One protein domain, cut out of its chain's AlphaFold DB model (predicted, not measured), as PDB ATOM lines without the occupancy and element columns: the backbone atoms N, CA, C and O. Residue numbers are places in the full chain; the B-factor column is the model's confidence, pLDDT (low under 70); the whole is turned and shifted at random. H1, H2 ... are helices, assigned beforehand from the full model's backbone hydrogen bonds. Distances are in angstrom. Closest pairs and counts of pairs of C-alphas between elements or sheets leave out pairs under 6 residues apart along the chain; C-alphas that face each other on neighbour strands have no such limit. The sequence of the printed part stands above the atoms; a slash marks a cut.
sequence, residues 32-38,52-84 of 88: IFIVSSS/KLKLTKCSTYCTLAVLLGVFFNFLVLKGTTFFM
ATOM      1  N   ILE A  32     -23.707 -46.677 -21.103       90.75
ATOM      2  CA  ILE A  32     -22.914 -45.602 -21.723       90.75
ATOM      3  C   ILE A  32     -21.442 -45.712 -21.300       90.75
ATOM      4  O   ILE A  32     -20.544 -45.654 -22.150       90.75
ATOM      5  N   PHE A  33     -21.179 -45.938 -20.011       92.31
ATOM      6  CA  PHE A  33     -19.833 -46.155 -19.481       92.31
ATOM      7  C   PHE A  33     -19.139 -47.376 -20.103       92.31
ATOM      8  O   PHE A  33     -18.001 -47.269 -20.571       92.31
ATOM      9  N   ILE A  34     -19.810 -48.530 -20.161       92.00
ATOM     10  CA  ILE A  34     -19.227 -49.770 -20.695       92.00
ATOM     11  C   ILE A  34     -18.888 -49.613 -22.181       92.00
ATOM     12  O   ILE A  34     -17.786 -49.969 -22.612       92.00
ATOM     13  N   VAL A  35     -19.802 -49.046 -22.974       92.00
ATOM     14  CA  VAL A  35     -19.613 -48.871 -24.421       92.00
ATOM     15  C   VAL A  35     -18.488 -47.876 -24.714       92.00
ATOM     16  O   VAL A  35     -17.621 -48.155 -25.548       92.00
ATOM     17  N   SER A  36     -18.468 -46.731 -24.030       90.31
ATOM     18  CA  SER A  36     -17.428 -45.711 -24.212       90.31
ATOM     19  C   SER A  36     -16.046 -46.225 -23.793       90.31
ATOM     20  O   SER A  36     -15.091 -46.114 -24.566       90.31
ATOM     21  N   SER A  37     -15.946 -46.891 -22.641       90.25
ATOM     22  CA  SER A  37     -14.699 -47.490 -22.150       90.25
ATOM     23  C   SER A  37     -14.185 -48.593 -23.075       90.25
ATOM     24  O   SER A  37     -13.000 -48.620 -23.410       90.25
ATOM     25  N   SER A  38     -15.076 -49.446 -23.588       90.12
ATOM     26  CA  SER A  38     -14.719 -50.485 -24.562       90.12
ATOM     27  C   SER A  38     -14.150 -49.891 -25.854       90.12
ATOM     28  O   SER A  38     -13.158 -50.398 -26.388       90.12
ATOM     29  N   LYS A  52      -1.497 -39.179 -31.062       85.19
ATOM     30  CA  LYS A  52      -2.281 -37.931 -31.097       85.19
ATOM     31  C   LYS A  52      -3.719 -38.175 -31.568       85.19
ATOM     32  O   LYS A  52      -4.659 -37.703 -30.941       85.19
ATOM     33  N   LEU A  53      -3.898 -38.978 -32.618       88.38
ATOM     34  CA  LEU A  53      -5.220 -39.319 -33.147       88.38
ATOM     35  C   LEU A  53      -5.984 -40.263 -32.202       88.38
ATOM     36  O   LEU A  53      -7.202 -40.138 -32.067       88.38
ATOM     37  N   LYS A  54      -5.285 -41.180 -31.511       88.50
ATOM     38  CA  LYS A  54      -5.882 -42.024 -30.456       88.50
ATOM     39  C   LYS A  54      -6.462 -41.174 -29.321       88.50
ATOM     40  O   LYS A  54      -7.599 -41.409 -28.911       88.50
ATOM     41  N   LEU A  55      -5.703 -40.178 -28.859       87.31
ATOM     42  CA  LEU A  55      -6.112 -39.222 -27.827       87.31
ATOM     43  C   LEU A  55      -7.335 -38.410 -28.255       87.31
ATOM     44  O   LEU A  55      -8.306 -38.352 -27.506       87.31
ATOM     45  N   THR A  56      -7.331 -37.849 -29.467       89.31
ATOM     46  CA  THR A  56      -8.483 -37.098 -29.989       89.31
ATOM     47  C   THR A  56      -9.735 -37.966 -30.030       89.31
ATOM     48  O   THR A  56     -10.780 -37.535 -29.558       89.31
ATOM     49  N   LYS A  57      -9.637 -39.206 -30.525       88.94
ATOM     50  CA  LYS A  57     -10.785 -40.122 -30.567       88.94
ATOM     51  C   LYS A  57     -11.276 -40.509 -29.169       88.94
ATOM     52  O   LYS A  57     -12.475 -40.523 -28.934       88.94
ATOM     53  N   CYS A  58     -10.383 -40.815 -28.228       89.12
ATOM     54  CA  CYS A  58     -10.804 -41.134 -26.858       89.12
ATOM     55  C   CYS A  58     -11.456 -39.928 -26.172       89.12
ATOM     56  O   CYS A  58     -12.468 -40.092 -25.495       89.12
ATOM     57  N   SER A  59     -10.936 -38.723 -26.417       90.25
ATOM     58  CA  SER A  59     -11.544 -37.477 -25.953       90.25
ATOM     59  C   SER A  59     -12.947 -37.284 -26.529       90.25
ATOM     60  O   SER A  59     -13.876 -37.050 -25.764       90.25
ATOM     61  N   THR A  60     -13.152 -37.488 -27.836       91.69
ATOM     62  CA  THR A  60     -14.491 -37.365 -28.437       91.69
ATOM     63  C   THR A  60     -15.475 -38.419 -27.928       91.69
ATOM     64  O   THR A  60     -16.646 -38.110 -27.730       91.69
ATOM     65  N   TYR A  61     -15.038 -39.655 -27.668       89.81
ATOM     66  CA  TYR A  61     -15.912 -40.654 -27.036       89.81
ATOM     67  C   TYR A  61     -16.260 -40.296 -25.594       89.81
ATOM     68  O   TYR A  61     -17.387 -40.538 -25.170       89.81
ATOM     69  N   CYS A  62     -15.314 -39.722 -24.856       90.94
ATOM     70  CA  CYS A  62     -15.521 -39.281 -23.485       90.94
ATOM     71  C   CYS A  62     -16.494 -38.095 -23.422       90.94
ATOM     72  O   CYS A  62     -17.475 -38.144 -22.684       90.94
ATOM     73  N   THR A  63     -16.320 -37.079 -24.273       91.75
ATOM     74  CA  THR A  63     -17.257 -35.948 -24.348       91.75
ATOM     75  C   THR A  63     -18.656 -36.390 -24.773       91.75
ATOM     76  O   THR A  63     -19.634 -35.949 -24.174       91.75
ATOM     77  N   LEU A  64     -18.775 -37.309 -25.737       93.06
ATOM     78  CA  LEU A  64     -20.067 -37.892 -26.117       93.06
ATOM     79  C   LEU A  64     -20.724 -38.662 -24.964       93.06
ATOM     80  O   LEU A  64     -21.930 -38.540 -24.773       93.06
ATOM     81  N   ALA A  65     -19.957 -39.433 -24.189       91.62
ATOM     82  CA  ALA A  65     -20.484 -40.167 -23.039       91.62
ATOM     83  C   ALA A  65     -21.032 -39.218 -21.963       91.62
ATOM     84  O   ALA A  65     -22.135 -39.432 -21.461       91.62
ATOM     85  N   VAL A  66     -20.302 -38.140 -21.664       91.88
ATOM     86  CA  VAL A  66     -20.744 -37.101 -20.726       91.88
ATOM     87  C   VAL A  66     -22.013 -36.412 -21.227       91.88
ATOM     88  O   VAL A  66     -22.973 -36.291 -20.471       91.88
ATOM     89  N   LEU A  67     -22.062 -36.018 -22.504       93.19
ATOM     90  CA  LEU A  67     -23.249 -35.391 -23.095       93.19
ATOM     91  C   LEU A  67     -24.480 -36.301 -23.013       93.19
ATOM     92  O   LEU A  67     -25.551 -35.839 -22.627       93.19
ATOM     93  N   LEU A  68     -24.326 -37.589 -23.327       92.25
ATOM     94  CA  LEU A  68     -25.412 -38.565 -23.220       92.25
ATOM     95  C   LEU A  68     -25.873 -38.757 -21.771       92.25
ATOM     96  O   LEU A  68     -27.075 -38.835 -21.532       92.25
ATOM     97  N   GLY A  69     -24.947 -38.794 -20.808       90.75
ATOM     98  CA  GLY A  69     -25.275 -38.889 -19.384       90.75
ATOM     99  C   GLY A  69     -26.050 -37.677 -18.865       90.75
ATOM    100  O   GLY A  69     -27.090 -37.828 -18.223       90.75
ATOM    101  N   VAL A  70     -25.597 -36.466 -19.203       91.50
ATOM    102  CA  VAL A  70     -26.287 -35.214 -18.842       91.50
ATOM    103  C   VAL A  70     -27.669 -35.150 -19.491       91.50
ATOM    104  O   VAL A  70     -28.650 -34.824 -18.824       91.50
ATOM    105  N   PHE A  71     -27.763 -35.499 -20.775       92.81
ATOM    106  CA  PHE A  71     -29.032 -35.518 -21.496       92.81
ATOM    107  C   PHE A  71     -30.013 -36.533 -20.899       92.81
ATOM    108  O   PHE A  71     -31.184 -36.211 -20.707       92.81
ATOM    109  N   PHE A  72     -29.537 -37.725 -20.534       91.50
ATOM    110  CA  PHE A  72     -30.342 -38.727 -19.842       91.50
ATOM    111  C   PHE A  72     -30.889 -38.195 -18.511       91.50
ATOM    112  O   PHE A  72     -32.096 -38.248 -18.287       91.50
ATOM    113  N   ASN A  73     -30.036 -37.611 -17.664       90.25
ATOM    114  CA  ASN A  73     -30.470 -37.025 -16.391       90.25
ATOM    115  C   ASN A  73     -31.523 -35.924 -16.597       90.25
ATOM    116  O   ASN A  73     -32.511 -35.868 -15.865       90.25
ATOM    117  N   PHE A  74     -31.345 -35.073 -17.612       92.19
ATOM    118  CA  PHE A  74     -32.314 -34.032 -17.955       92.19
ATOM    119  C   PHE A  74     -33.671 -34.615 -18.374       92.19
ATOM    120  O   PHE A  74     -34.710 -34.146 -17.907       92.19
ATOM    121  N   LEU A  75     -33.670 -35.648 -19.223       91.88
ATOM    122  CA  LEU A  75     -34.894 -36.325 -19.648       91.88
ATOM    123  C   LEU A  75     -35.620 -36.987 -18.481       91.88
ATOM    124  O   LEU A  75     -36.836 -36.856 -18.387       91.88
ATOM    125  N   VAL A  76     -34.891 -37.655 -17.583       90.81
ATOM    126  CA  VAL A  76     -35.488 -38.276 -16.396       90.81
ATOM    127  C   VAL A  76     -36.141 -37.213 -15.521       90.81
ATOM    128  O   VAL A  76     -37.313 -37.354 -15.192       90.81
ATOM    129  N   LEU A  77     -35.446 -36.107 -15.230       90.88
ATOM    130  CA  LEU A  77     -35.993 -35.013 -14.424       90.88
ATOM    131  C   LEU A  77     -37.268 -34.412 -15.037       90.88
ATOM    132  O   LEU A  77     -38.238 -34.138 -14.327       90.88
ATOM    133  N   LYS A  78     -37.277 -34.190 -16.357       91.94
ATOM    134  CA  LYS A  78     -38.452 -33.678 -17.076       91.94
ATOM    135  C   LYS A  78     -39.590 -34.695 -17.117       91.94
ATOM    136  O   LYS A  78     -40.740 -34.313 -16.935       91.94
ATOM    137  N   GLY A  79     -39.274 -35.972 -17.312       89.69
ATOM    138  CA  GLY A  79     -40.251 -37.056 -17.308       89.69
ATOM    139  C   GLY A  79     -40.930 -37.212 -15.950       89.69
ATOM    140  O   GLY A  79     -42.156 -37.262 -15.884       89.69
ATOM    141  N   THR A  80     -40.159 -37.205 -14.859       90.12
ATOM    142  CA  THR A  80     -40.707 -37.322 -13.501       90.12
ATOM    143  C   THR A  80     -41.546 -36.107 -13.121       90.12
ATOM    144  O   THR A  80     -42.635 -36.276 -12.584       90.12
ATOM    145  N   THR A  81     -41.102 -34.884 -13.435       89.88
ATOM    146  CA  THR A  81     -41.905 -33.672 -13.168       89.88
ATOM    147  C   THR A  81     -43.189 -33.632 -13.990       89.88
ATOM    148  O   THR A  81     -44.234 -33.258 -13.466       89.88
ATOM    149  N   PHE A  82     -43.147 -34.052 -15.256       92.44
ATOM    150  CA  PHE A  82     -44.349 -34.145 -16.080       92.44
ATOM    151  C   PHE A  82     -45.355 -35.152 -15.512       92.44
ATOM    152  O   PHE A  82     -46.542 -34.837 -15.435       92.44
ATOM    153  N   PHE A  83     -44.880 -36.327 -15.088       91.75
ATOM    154  CA  PHE A  83     -45.716 -37.368 -14.495       91.75
ATOM    155  C   PHE A  83     -46.380 -36.890 -13.197       91.75
ATOM    156  O   PHE A  83     -47.593 -37.004 -13.056       91.75
ATOM    157  N   MET A  84     -45.605 -36.272 -12.303       90.25
ATOM    158  CA  MET A  84     -46.109 -35.742 -11.030       90.25
ATOM    159  C   MET A  84     -47.132 -34.612 -11.191       90.25
ATOM    160  O   MET A  84     -47.966 -34.447 -10.318       90.25
TER     161      MET A  84
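AT A GLANCE: This is residues 32 to 38 and 52 to 84 of the 88 residues of an uncharacterized protein of Clostridium liquoris (UniProt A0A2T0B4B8). A short helix, H1, lies side by side with one long, unbent helix, H2, and covers a part of its length; the two run opposite ways. H2 makes the longest axis, and its residues 52 to 57 and 70 to 84 stick out free of H1. The printed part has 40 residues with two named helices, H1 then H2 along the chain, and no named strand; the class is all helix. The whole is extended, with a radius of gyration of the C-alphas of 14.0 A, and a rod in outline, spanning 48 by 15 by 5 A.

HOW THE PARTS SIT: H1, residues 32 to 38, touches H2, residues 52 to 84, with 7 pairs of C-alphas within 8 A. H2 touches H1 with residues 61 to 69 alone. The closest C-alphas of the two helices are those of Ser 36 and Tyr 61, 6.0 A apart. Their lines stand at a shallow tilt of 17 degrees, and they run opposite ways. Their centres are 12.1 A apart. In H1 and H2 every O i to N i+4 pair is within hydrogen-bond range.

IN THESE COORDINATES: H1 has 7 residues, from Ile 32, with its C-alpha at (-22.914, -45.602, -21.723), to Ser 38. H2 has 33 residues and measures 48.3 A from its first to its last C-alpha. It begins at Lys 52, C-alpha at (-2.281, -37.931, -31.097), and ends at Met 84, C-alpha at (-46.109, -35.742, -11.030).

THE WHOLE: The two C-alphas farthest apart are those of Lys 52 and Met 84, at 48.3 A. The link from H1 to H2 runs across the cut: residues 39 to 51 are not printed, and C-alphas 38 and 52 are 18.8 A apart. The mean pLDDT of the printed part is 90.7, and no printed residue is under 70.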